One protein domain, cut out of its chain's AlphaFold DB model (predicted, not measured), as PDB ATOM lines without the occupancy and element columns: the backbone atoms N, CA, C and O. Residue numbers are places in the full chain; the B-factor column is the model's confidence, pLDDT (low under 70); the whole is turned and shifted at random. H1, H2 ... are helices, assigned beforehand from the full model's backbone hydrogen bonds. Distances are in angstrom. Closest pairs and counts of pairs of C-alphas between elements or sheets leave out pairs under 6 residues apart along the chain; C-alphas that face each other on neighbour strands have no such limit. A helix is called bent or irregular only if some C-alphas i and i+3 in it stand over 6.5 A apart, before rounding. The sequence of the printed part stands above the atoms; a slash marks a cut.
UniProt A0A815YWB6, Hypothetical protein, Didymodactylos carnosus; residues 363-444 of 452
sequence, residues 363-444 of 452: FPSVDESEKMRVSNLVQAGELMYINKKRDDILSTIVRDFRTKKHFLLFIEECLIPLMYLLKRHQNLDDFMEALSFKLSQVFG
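What this domain is: This is residues 363 to 444 of the 452 residues of the protein "Hypothetical protein" of Didymodactylos carnosus (UniProt A0A815YWB6). Two helices, H2 and H3, form a hairpin that is in contact only near its turn; H4 packs on H2, and the later part of H1 packs on H3 at nearly a right angle. The first part of H1, residues 363 to 373, sticks out as an arm, and the hairpin turn at residues 403 to 408 also stands free. The printed part has 82 residues with four named helices, H1, H2, H3 and H4 in that order along the chain, and no named strand; its class is all helix. It is only just compact, close to loose, with a radius of gyration of the C-alphas of 14.0 A. Its outline is elongated, spanning 48 by 26 by 20 A.

How they stand to each other: The printed part begins with H1, residues 363 to 385, and H1 touches H3, residues 407 to 423. Their closest C-alphas are those of Gly 381 and Tyr 420, 5.1 A apart, and their lines are about perpendicular at 86 degrees. After a tight link comes H2, residues 390 to 404, which is close to H1 but not clearly touching it: the C-alphas of Tyr 385 and Ile 393, the closest of the two, are 7.7 A apart. H2 and H3 are a helical hairpin; they touch at a shallow tilt of 16 degrees and run opposite ways. H2 touches H3 with residues 397 to 401 alone, and H3 touches H2 with residues 407 to 414 alone; their closest C-alphas are those of Phe 401 and Phe 410, 5.6 A apart. H3 has a kink of 27 degrees near residue 414; it is neither bent nor irregular, but only just: C-alphas 413 and 416 are 6.2 A apart. The last helix, H4, residues 429 to 443, touches H2, with the C-alphas of Leu 394 and Leu 435 closest at 6.1 A. These two run the same way at a steep tilt of 37 degrees, only just past shallow. H3 and H4 are near each other, with 6 pairs of C-alphas within 10 A and a closest distance of 8.2 A. H1 and H4 are apart. Of the 3 touching pairs of helices 1 is at a shallow tilt, and the helix packing is mostly crossed, but only just. In H1, H2 and H4 each O i to N i+4 pair is within hydrogen-bond range, and in H3 11 of 13 are.

Where its parts are: H1 is the longest helix, with 23 residues and 32.8 A from first to last C-alpha; it begins at C-alpha 363, (-28.397, -42.493, 63.472), and ends at C-alpha 385, (-43.241, -30.521, 36.779). H2 has 15 residues and measures 21.1 A. H3 has 17 residues and measures 24.7 A, beginning at C-alpha 407, (-54.999, -45.563, 47.364). H4 has 15 residues, measures 20.8 A and ends at C-alpha 443, (-66.733, -40.140, 42.596).

The domain as a whole: The two C-alphas farthest apart are those of Pro 364 and Gly 444, at 47.7 A. Without the stretches that stand free, the body has 65 residues and spans 36 by 22 by 20 A, with a radius of gyration of 11.5 A. The printed part has no cut, and the links H1 to H2, H2 to H3 and H3 to H4 are tight, with 4, 2 and 5 residues. The mean pLDDT of the printed part is 80.3; residues 363 to 369 and residue 371, in H1, are under 70 in this predicted model.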
ATOM      1  N   PHE A 363     -27.459 -43.614  63.306       39.19
ATOM      2  CA  PHE A 363     -28.397 -42.493  63.472       39.19
ATOM      3  C   PHE A 363     -28.147 -41.301  62.524       39.19
ATOM      4  O   PHE A 363     -29.113 -40.849  61.907       39.19
ATOM      5  N   PRO A 364     -26.899 -40.840  62.293       43.16
ATOM      6  CA  PRO A 364     -26.622 -39.839  61.261       43.16
ATOM      7  C   PRO A 364     -27.005 -40.325  59.856       43.16
ATOM      8  O   PRO A 364     -27.467 -39.537  59.035       43.16
ATOM      9  N   SER A 365     -26.872 -41.630  59.591       46.56
ATOM     10  CA  SER A 365     -27.154 -42.216  58.276       46.56
ATOM     11  C   SER A 365     -28.649 -42.301  57.942       46.56
ATOM     12  O   SER A 365     -29.013 -42.228  56.769       46.56
ATOM     13  N   VAL A 366     -29.525 -42.415  58.950       46.47
ATOM     14  CA  VAL A 366     -30.987 -42.394  58.760       46.47
ATOM     15  C   VAL A 366     -31.461 -40.970  58.476       46.47
ATOM     16  O   VAL A 366     -32.172 -40.764  57.496       46.47
ATOM     17  N   ASP A 367     -30.974 -39.981  59.231       57.19
ATOM     18  CA  ASP A 367     -31.238 -38.560  58.964       57.19
ATOM     19  C   ASP A 367     -30.728 -38.138  57.579       57.19
ATOM     20  O   ASP A 367     -31.397 -37.401  56.851       57.19
ATOM     21  N   GLU A 368     -29.543 -38.606  57.182       60.56
ATOM     22  CA  GLU A 368     -29.011 -38.384  55.836       60.56
ATOM     23  C   GLU A 368     -29.829 -39.110  54.766       60.56
ATOM     24  O   GLU A 368     -30.062 -38.541  53.700       60.56
ATOM     25  N   SER A 369     -30.318 -40.324  55.040       61.91
ATOM     26  CA  SER A 369     -31.175 -41.082  54.125       61.91
ATOM     27  C   SER A 369     -32.528 -40.405  53.912       61.91
ATOM     28  O   SER A 369     -32.982 -40.279  52.774       61.91
ATOM     29  N   GLU A 370     -33.155 -39.894  54.972       70.12
ATOM     30  CA  GLU A 370     -34.422 -39.168  54.886       70.12
ATOM     31  C   GLU A 370     -34.252 -37.810  54.207       70.12
ATOM     32  O   GLU A 370     -35.024 -37.481  53.299       70.12
ATOM     33  N   LYS A 371     -33.192 -37.062  54.541       69.75
ATOM     34  CA  LYS A 371     -32.821 -35.828  53.828       69.75
ATOM     35  C   LYS A 371     -32.551 -36.100  52.351       69.75
ATOM     36  O   LYS A 371     -33.010 -35.340  51.499       69.75
ATOM     37  N   MET A 372     -31.862 -37.194  52.027       71.75
ATOM     38  CA  MET A 372     -31.607 -37.611  50.650       71.75
ATOM     39  C   MET A 372     -32.906 -38.018  49.945       71.75
ATOM     40  O   MET A 372     -33.118 -37.631  48.800       71.75
ATOM     41  N   ARG A 373     -33.826 -38.717  50.621       73.44
ATOM     42  CA  ARG A 373     -35.138 -39.088  50.068       73.44
ATOM     43  C   ARG A 373     -35.988 -37.857  49.769       73.44
ATOM     44  O   ARG A 373     -36.543 -37.751  48.678       73.44
ATOM     45  N   VAL A 374     -36.054 -36.911  50.703       70.06
ATOM     46  CA  VAL A 374     -36.743 -35.625  50.532       70.06
ATOM     47  C   VAL A 374     -36.113 -34.818  49.396       70.06
ATOM     48  O   VAL A 374     -36.833 -34.320  48.531       70.06
ATOM     49  N   SER A 375     -34.781 -34.748  49.339       75.69
ATOM     50  CA  SER A 375     -34.045 -34.082  48.257       75.69
ATOM     51  C   SER A 375     -34.334 -34.712  46.889       75.69
ATOM     52  O   SER A 375     -34.625 -34.002  45.926       75.69
ATOM     53  N   ASN A 376     -34.371 -36.044  46.817       75.94
ATOM     54  CA  ASN A 376     -34.700 -36.784  45.600       75.94
ATOM     55  C   ASN A 376     -36.148 -36.547  45.154       75.94
ATOM     56  O   ASN A 376     -36.390 -36.365  43.963       75.94
ATOM     57  N   LEU A 377     -37.113 -36.508  46.081       71.62
ATOM     58  CA  LEU A 377     -38.518 -36.200  45.774       71.62
ATOM     59  C   LEU A 377     -38.674 -34.779  45.230       71.62
ATOM     60  O   LEU A 377     -39.367 -34.553  44.240       71.62
ATOM     61  N   VAL A 378     -37.978 -33.830  45.846       75.38
ATOM     62  CA  VAL A 378     -37.903 -32.443  45.394       75.38
ATOM     63  C   VAL A 378     -37.320 -32.350  43.980       75.38
ATOM     64  O   VAL A 378     -37.903 -31.693  43.117       75.38
ATOM     65  N   GLN A 379     -36.194 -33.018  43.723       75.62
ATOM     66  CA  GLN A 379     -35.524 -33.002  42.422       75.62
ATOM     67  C   GLN A 379     -36.365 -33.699  41.345       75.62
ATOM     68  O   GLN A 379     -36.477 -33.199  40.224       75.62
ATOM     69  N   ALA A 380     -37.004 -34.820  41.685       72.50
ATOM     70  CA  ALA A 380     -37.961 -35.496  40.817       72.50
ATOM     71  C   ALA A 380     -39.126 -34.565  40.465       72.50
ATOM     72  O   ALA A 380     -39.501 -34.465  39.298       72.50
ATOM     73  N   GLY A 381     -39.642 -33.818  41.442       74.31
ATOM     74  CA  GLY A 381     -40.682 -32.825  41.215       74.31
ATOM     75  C   GLY A 381     -40.242 -31.685  40.294       74.31
ATOM     76  O   GLY A 381     -40.971 -31.325  39.371       74.31
ATOM     77  N   GLU A 382     -39.020 -31.171  40.455       77.06
ATOM     78  CA  GLU A 382     -38.456 -30.171  39.540       77.06
ATOM     79  C   GLU A 382     -38.329 -30.708  38.111       77.06
ATOM     80  O   GLU A 382     -38.763 -30.052  37.167       77.06
ATOM     81  N   LEU A 383     -37.803 -31.920  37.936       75.75
ATOM     82  CA  LEU A 383     -37.649 -32.533  36.615       75.75
ATOM     83  C   LEU A 383     -38.998 -32.845  35.954       75.75
ATOM     84  O   LEU A 383     -39.155 -32.661  34.746       75.75
ATOM     85  N   MET A 384     -39.978 -33.313  36.726       72.31
ATOM     86  CA  MET A 384     -41.265 -33.759  36.192       72.31
ATOM     87  C   MET A 384     -42.255 -32.617  35.951       72.31
ATOM     88  O   MET A 384     -43.108 -32.756  35.066       72.31
ATOM     89  N   TYR A 385     -42.167 -31.516  36.708       76.62
ATOM     90  CA  TYR A 385     -43.241 -30.521  36.779       76.62
ATOM     91  C   TYR A 385     -42.847 -29.088  36.413       76.62
ATOM     92  O   TYR A 385     -43.746 -28.271  36.227       76.62
ATOM     93  N   ILE A 386     -41.561 -28.770  36.207       79.31
ATOM     94  CA  ILE A 386     -41.117 -27.395  35.895       79.31
ATOM     95  C   ILE A 386     -41.816 -26.763  34.678       79.31
ATOM     96  O   ILE A 386     -42.032 -25.555  34.664       79.31
ATOM     97  N   ASN A 387     -42.220 -27.575  33.696       80.25
ATOM     98  CA  ASN A 387     -42.867 -27.126  32.457       80.25
ATOM     99  C   ASN A 387     -44.309 -27.641  32.290       80.25
ATOM    100  O   ASN A 387     -44.873 -27.537  31.201       80.25
ATOM    101  N   LYS A 388     -44.905 -28.241  33.329       83.19
ATOM    102  CA  LYS A 388     -46.271 -28.778  33.258       83.19
ATOM    103  C   LYS A 388     -47.254 -27.834  33.933       83.19
ATOM    104  O   LYS A 388     -46.963 -27.268  34.984       83.19
ATOM    105  N   LYS A 389     -48.448 -27.690  33.353       86.44
ATOM    106  CA  LYS A 389     -49.539 -26.975  34.022       86.44
ATOM    107  C   LYS A 389     -50.074 -27.836  35.164       86.44
ATOM    108  O   LYS A 389     -50.222 -29.048  35.010       86.44
ATOM    109  N   ARG A 390     -50.410 -27.199  36.289       82.44
ATOM    110  CA  ARG A 390     -50.992 -27.849  37.478       82.44
ATOM    111  C   ARG A 390     -52.169 -28.761  37.121       82.44
ATOM    112  O   ARG A 390     -52.223 -29.901  37.570       82.44
ATOM    113  N   ASP A 391     -53.062 -28.291  36.255       85.94
ATOM    114  CA  ASP A 391     -54.245 -29.054  35.853       85.94
ATOM    115  C   ASP A 391     -53.909 -30.348  35.107       85.94
ATOM    116  O   ASP A 391     -54.610 -31.344  35.291       85.94
ATOM    117  N   ASP A 392     -52.836 -30.372  34.315       87.56
ATOM    118  CA  ASP A 392     -52.399 -31.568  33.586       87.56
ATOM    119  C   ASP A 392     -51.833 -32.616  34.552       87.56
ATOM    120  O   ASP A 392     -52.073 -33.818  34.401       87.56
ATOM    121  N   ILE A 393     -51.116 -32.151  35.580       86.38
ATOM    122  CA  ILE A 393     -50.560 -32.986  36.651       86.38
ATOM    123  C   ILE A 393     -51.700 -33.638  37.427       86.38
ATOM    124  O   ILE A 393     -51.771 -34.863  37.502       86.38
ATOM    125  N   LEU A 394     -52.636 -32.832  37.928       90.25
ATOM    126  CA  LEU A 394     -53.777 -33.326  38.692       90.25
ATOM    127  C   LEU A 394     -54.654 -34.266  37.860       90.25
ATOM    128  O   LEU A 394     -55.092 -35.302  38.350       90.25
ATOM    129  N   SER A 395     -54.880 -33.950  36.581       91.25
ATOM    130  CA  SER A 395     -55.652 -34.823  35.687       91.25
ATOM    131  C   SER A 395     -54.955 -36.166  35.453       91.25
ATOM    132  O   SER A 395     -55.635 -37.179  35.316       91.25
ATOM    133  N   THR A 396     -53.619 -36.188  35.437       91.94
ATOM    134  CA  THR A 396     -52.833 -37.426  35.335       91.94
ATOM    135  C   THR A 396     -52.988 -38.271  36.595       91.94
ATOM    136  O   THR A 396     -53.403 -39.419  36.482       91.94
ATOM    137  N   ILE A 397     -52.761 -37.692  37.777       91.56
ATOM    138  CA  ILE A 397     -52.878 -38.387  39.072       91.56
ATOM    139  C   ILE A 397     -54.287 -38.964  39.250       91.56
ATOM    140  O   ILE A 397     -54.473 -40.134  39.569       91.56
ATOM    141  N   VAL A 398     -55.313 -38.157  38.980       91.19
ATOM    142  CA  VAL A 398     -56.712 -38.570  39.142       91.19
ATOM    143  C   VAL A 398     -57.105 -39.650  38.128       91.19
ATOM    144  O   VAL A 398     -57.827 -40.589  38.468       91.19
ATOM    145  N   ARG A 399     -56.613 -39.572  36.885       92.62
ATOM    146  CA  ARG A 399     -56.810 -40.627  35.879       92.62
ATOM    147  C   ARG A 399     -56.120 -41.928  36.292       92.62
ATOM    148  O   ARG A 399     -56.709 -43.003  36.160       92.62
ATOM    149  N   ASP A 400     -54.891 -41.844  36.774       89.56
ATOM    150  CA  ASP A 400     -54.096 -43.002  37.166       89.56
ATOM    151  C   ASP A 400     -54.706 -43.664  38.413       89.56
ATOM    152  O   ASP A 400     -54.897 -44.879  38.439       89.56
ATOM    153  N   PHE A 401     -55.192 -42.877  39.374       91.12
ATOM    154  CA  PHE A 401     -55.992 -43.382  40.488       91.12
ATOM    155  C   PHE A 401     -57.299 -44.039  40.032       91.12
ATOM    156  O   PHE A 401     -57.616 -45.146  40.467       91.12
ATOM    157  N   ARG A 402     -58.039 -43.423  39.099       88.19
ATOM    158  CA  ARG A 402     -59.281 -43.997  38.549       88.19
ATOM    159  C   ARG A 402     -59.051 -45.358  37.891       88.19
ATOM    160  O   ARG A 402     -59.914 -46.232  37.977       88.19
ATOM    161  N   THR A 403     -57.920 -45.528  37.209       89.25
ATOM    162  CA  THR A 403     -57.586 -46.768  36.493       89.25
ATOM    163  C   THR A 403     -57.025 -47.842  37.420       89.25
ATOM    164  O   THR A 403     -57.442 -48.994  37.321       89.25
ATOM    165  N   LYS A 404     -56.129 -47.479  38.344       89.25
ATOM    166  CA  LYS A 404     -55.448 -48.424  39.243       89.25
ATOM    167  C   LYS A 404     -56.265 -48.761  40.497       89.25
ATOM    168  O   LYS A 404     -56.068 -49.828  41.068       89.25
ATOM    169  N   LYS A 405     -57.160 -47.866  40.938       83.88
ATOM    170  CA  LYS A 405     -57.961 -47.961  42.178       83.88
ATOM    171  C   LYS A 405     -57.141 -48.310  43.431       83.88
ATOM    172  O   LYS A 405     -57.639 -48.972  44.336       83.88
ATOM    173  N   HIS A 406     -55.884 -47.871  43.486       88.38
ATOM    174  CA  HIS A 406     -54.967 -48.180  44.579       88.38
ATOM    175  C   HIS A 406     -54.614 -46.907  45.348       88.38
ATOM    176  O   HIS A 406     -53.910 -46.040  44.832       88.38
ATOM    177  N   PHE A 407     -55.103 -46.796  46.583       85.44
ATOM    178  CA  PHE A 407     -54.999 -45.563  47.364       85.44
ATOM    179  C   PHE A 407     -53.555 -45.199  47.728       85.44
ATOM    180  O   PHE A 407     -53.158 -44.055  47.545       85.44
ATOM    181  N   LEU A 408     -52.727 -46.169  48.131       80.25
ATOM    182  CA  LEU A 408     -51.324 -45.888  48.472       80.25
ATOM    183  C   LEU A 408     -50.524 -45.352  47.274       80.25
ATOM    184  O   LEU A 408     -49.716 -44.449  47.439       80.25
ATOM    185  N   LEU A 409     -50.812 -45.838  46.059       82.75
ATOM    186  CA  LEU A 409     -50.140 -45.348  44.847       82.75
ATOM    187  C   LEU A 409     -50.590 -43.922  44.515       82.75
ATOM    188  O   LEU A 409     -49.801 -43.113  44.046       82.75
ATOM    189  N   PHE A 410     -51.853 -43.601  44.790       89.12
ATOM    190  CA  PHE A 410     -52.367 -42.245  44.656       89.12
ATOM    191  C   PHE A 410     -51.710 -41.273  45.645       89.12
ATOM    192  O   PHE A 410     -51.359 -40.162  45.249       89.12
ATOM    193  N   ILE A 411     -51.484 -41.690  46.896       87.50
ATOM    194  CA  ILE A 411     -50.738 -40.885  47.872       87.50
ATOM    195  C   ILE A 411     -49.304 -40.652  47.383       87.50
ATOM    196  O   ILE A 411     -48.858 -39.508  47.343       87.50
ATOM    197  N   GLU A 412     -48.606 -41.694  46.927       84.38
ATOM    198  CA  GLU A 412     -47.249 -41.571  46.376       84.38
ATOM    199  C   GLU A 412     -47.176 -40.622  45.169       84.38
ATOM    200  O   GLU A 412     -46.285 -39.774  45.096       84.38
ATOM    201  N   GLU A 413     -48.142 -40.702  44.250       88.00
ATOM    202  CA  GLU A 413     -48.229 -39.810  43.090       88.00
ATOM    203  C   GLU A 413     -48.532 -38.348  43.484       88.00
ATOM    204  O   GLU A 413     -48.114 -37.427  42.778       88.00
ATOM    205  N   CYS A 414     -49.201 -38.112  44.621       89.81
ATOM    206  CA  CYS A 414     -49.437 -36.773  45.177       89.81
ATOM    207  C   CYS A 414     -48.213 -36.190  45.899       89.81
ATOM    208  O   CYS A 414     -48.032 -34.970  45.901       89.81
ATOM    209  N   LEU A 415     -47.359 -37.030  46.492       86.06
ATOM    210  CA  LEU A 415     -46.210 -36.572  47.279       86.06
ATOM    211  C   LEU A 415     -45.196 -35.788  46.436       86.06
ATOM    212  O   LEU A 415     -44.696 -34.761  46.887       86.06
ATOM    213  N   ILE A 416     -44.911 -36.214  45.201       83.62
ATOM    214  CA  ILE A 416     -43.900 -35.550  44.357       83.62
ATOM    215  C   ILE A 416     -44.309 -34.096  44.010       83.62
ATOM    216  O   ILE A 416     -43.499 -33.189  44.229       83.62
ATOM    217  N   PRO A 417     -45.541 -33.808  43.530       84.06
ATOM    218  CA  PRO A 417     -46.012 -32.433  43.355       84.06
ATOM    219  C   PRO A 417     -46.034 -31.619  44.652       84.06
ATOM    220  O   PRO A 417     -45.624 -30.461  44.634       84.06
ATOM    221  N   LEU A 418     -46.484 -32.200  45.770       85.19
ATOM    222  CA  LEU A 418     -46.574 -31.493  47.054       85.19
ATOM    223  C   LEU A 418     -45.196 -31.040  47.546       85.19
ATOM    224  O   LEU A 418     -45.016 -29.871  47.887       85.19
ATOM    225  N   MET A 419     -44.202 -31.928  47.497       82.75
ATOM    226  CA  MET A 419     -42.823 -31.604  47.875       82.75
ATOM    227  C   MET A 419     -42.214 -30.521  46.974       82.75
ATOM    228  O   MET A 419     -41.478 -29.651  47.443       82.75
ATOM    229  N   TYR A 420     -42.551 -30.529  45.681       83.31
ATOM    230  CA  TYR A 420     -42.134 -29.491  44.740       83.31
ATOM    231  C   TYR A 420     -42.767 -28.120  45.037       83.31
ATOM    232  O   TYR A 420     -42.066 -27.104  45.009       83.31
ATOM    233  N   LEU A 421     -44.066 -28.079  45.347       82.38
ATOM    234  CA  LEU A 421     -44.779 -26.843  45.692       82.38
ATOM    235  C   LEU A 421     -44.283 -26.252  47.017       82.38
ATOM    236  O   LEU A 421     -44.036 -25.046  47.085       82.38
ATOM    237  N   LEU A 422     -44.050 -27.106  48.020       79.38
ATOM    238  CA  LEU A 422     -43.463 -26.730  49.309       79.38
ATOM    239  C   LEU A 422     -42.099 -26.051  49.138       79.38
ATOM    240  O   LEU A 422     -41.884 -24.971  49.686       79.38
ATOM    241  N   LYS A 423     -41.201 -26.615  48.316       84.25
ATOM    242  CA  LYS A 423     -39.889 -26.000  48.026       84.25
ATOM    243  C   LYS A 423     -40.006 -24.604  47.413       84.25
ATOM    244  O   LYS A 423     -39.154 -23.755  47.653       84.25
ATOM    245  N   ARG A 424     -41.016 -24.372  46.573       79.12
ATOM    246  CA  ARG A 424     -41.213 -23.086  45.887       79.12
ATOM    247  C   ARG A 424     -42.043 -22.086  46.689       79.12
ATOM    248  O   ARG A 424     -42.355 -21.029  46.146       79.12
ATOM    249  N   HIS A 425     -42.394 -22.411  47.935       78.38
ATOM    250  CA  HIS A 425     -43.275 -21.602  48.778       78.38
ATOM    251  C   HIS A 425     -44.593 -21.242  48.070       78.38
ATOM    252  O   HIS A 425     -45.098 -20.127  48.194       78.38
ATOM    253  N   GLN A 426     -45.124 -22.167  47.264       79.00
ATOM    254  CA  GLN A 426     -46.396 -21.971  46.569       79.00
ATOM    255  C   GLN A 426     -47.564 -22.375  47.465       79.00
ATOM    256  O   GLN A 426     -47.421 -23.257  48.311       79.00
ATOM    257  N   ASN A 427     -48.721 -21.737  47.260       78.38
ATOM    258  CA  ASN A 427     -49.919 -22.036  48.032       78.38
ATOM    259  C   ASN A 427     -50.356 -23.493  47.802       78.38
ATOM    260  O   ASN A 427     -50.677 -23.878  46.673       78.38
ATOM    261  N   LEU A 428     -50.349 -24.293  48.870       84.69
ATOM    262  CA  LEU A 428     -50.812 -25.677  48.830       84.69
ATOM    263  C   LEU A 428     -52.335 -25.767  48.767       84.69
ATOM    264  O   LEU A 428     -52.843 -26.729  48.191       84.69
ATOM    265  N   ASP A 429     -53.047 -24.765  49.283       81.50
ATOM    266  CA  ASP A 429     -54.508 -24.776  49.347       81.50
ATOM    267  C   ASP A 429     -55.105 -24.862  47.941       81.50
ATOM    268  O   ASP A 429     -55.924 -25.736  47.671       81.50
ATOM    269  N   ASP A 430     -54.587 -24.076  46.991       82.38
ATOM    270  CA  ASP A 430     -55.044 -24.123  45.603       82.38
ATOM    271  C   ASP A 430     -54.804 -25.496  44.941       82.38
ATOM    272  O   ASP A 430     -55.520 -25.890  44.015       82.38
ATOM    273  N   PHE A 431     -53.749 -26.212  45.347       86.88
ATOM    274  CA  PHE A 431     -53.466 -27.558  44.846       86.88
ATOM    275  C   PHE A 431     -54.429 -28.576  45.458       86.88
ATOM    276  O   PHE A 431     -54.986 -29.392  44.722       86.88
ATOM    277  N   MET A 432     -54.650 -28.502  46.771       88.31
ATOM    278  CA  MET A 432     -55.556 -29.389  47.499       88.31
ATOM    279  C   MET A 432     -57.012 -29.190  47.070       88.31
ATOM    280  O   MET A 432     -57.714 -30.172  46.834       88.31
ATOM    281  N   GLU A 433     -57.448 -27.947  46.867       86.88
ATOM    282  CA  GLU A 433     -58.784 -27.613  46.368       86.88
ATOM    283  C   GLU A 433     -58.989 -28.147  44.943       86.88
ATOM    284  O   GLU A 433     -59.974 -28.834  44.660       86.88
ATOM    285  N   ALA A 434     -58.022 -27.926  44.046       89.25
ATOM    286  CA  ALA A 434     -58.098 -28.421  42.674       89.25
ATOM    287  C   ALA A 434     -58.041 -29.960  42.588       89.25
ATOM    288  O   ALA A 434     -58.704 -30.560  41.734       89.25
ATOM    289  N   LEU A 435     -57.267 -30.610  43.464       90.00
ATOM    290  CA  LEU A 435     -57.220 -32.067  43.586       90.00
ATOM    291  C   LEU A 435     -58.558 -32.616  44.095       90.00
ATOM    292  O   LEU A 435     -59.116 -33.522  43.475       90.00
ATOM    293  N   SER A 436     -59.093 -32.031  45.169       87.12
ATOM    294  CA  SER A 436     -60.391 -32.383  45.757       87.12
ATOM    295  C   SER A 436     -61.520 -32.250  44.734       87.12
ATOM    296  O   SER A 436     -62.283 -33.193  44.514       87.12
ATOM    297  N   PHE A 437     -61.558 -31.135  43.998       89.12
ATOM    298  CA  PHE A 437     -62.525 -30.906  42.928       89.12
ATOM    299  C   PHE A 437     -62.435 -31.947  41.803       89.12
ATOM    300  O   PHE A 437     -63.449 -32.407  41.283       89.12
ATOM    301  N   LYS A 438     -61.229 -32.361  41.400       89.69
ATOM    302  CA  LYS A 438     -61.081 -33.397  40.365       89.69
ATOM    303  C   LYS A 438     -61.433 -34.792  40.881       89.69
ATOM    304  O   LYS A 438     -61.964 -35.596  40.116       89.69
ATOM    305  N   LEU A 439     -61.173 -35.089  42.153       86.56
ATOM    306  CA  LEU A 439     -61.592 -36.344  42.774       86.56
ATOM    307  C   LEU A 439     -63.113 -36.424  42.917       86.56
ATOM    308  O   LEU A 439     -63.687 -37.464  42.592       86.56
ATOM    309  N   SER A 440     -63.785 -35.343  43.323       84.62
ATOM    310  CA  SER A 440     -65.249 -35.326  43.456       84.62
ATOM    311  C   SER A 440     -65.947 -35.631  42.126       84.62
ATOM    312  O   SER A 440     -66.900 -36.412  42.096       84.62
ATOM    313  N   GLN A 441     -65.395 -35.150  41.004       85.44
ATOM    314  CA  GLN A 441     -65.850 -35.516  39.657       85.44
ATOM    315  C   GLN A 441     -65.702 -37.012  39.344       85.44
ATOM    316  O   GLN A 441     -66.532 -37.572  38.628       85.44
ATOM    317  N   VAL A 442     -64.663 -37.678  39.857       84.06
ATOM    318  CA  VAL A 442     -64.475 -39.128  39.672       84.06
ATOM    319  C   VAL A 442     -65.474 -39.933  40.494       84.06
ATOM    320  O   VAL A 442     -65.966 -40.954  40.015       84.06
ATOM    321  N   PHE A 443     -65.794 -39.470  41.699       81.69
ATOM    322  CA  PHE A 443     -66.733 -40.140  42.596       81.69
ATOM    323  C   PHE A 443     -68.202 -39.778  42.341       81.69
ATOM    324  O   PHE A 443     -69.084 -40.356  42.970       81.69
ATOM    325  N   GLY A 444     -68.484 -38.861  41.410       77.81
ATOM    326  CA  GLY A 444     -69.848 -38.405  41.127       77.81
ATOM    327  C   GLY A 444     -70.474 -37.631  42.290       77.81
ATOM    328  O   GLY A 444     -71.696 -37.558  42.389       77.81
TER     329      GLY A 444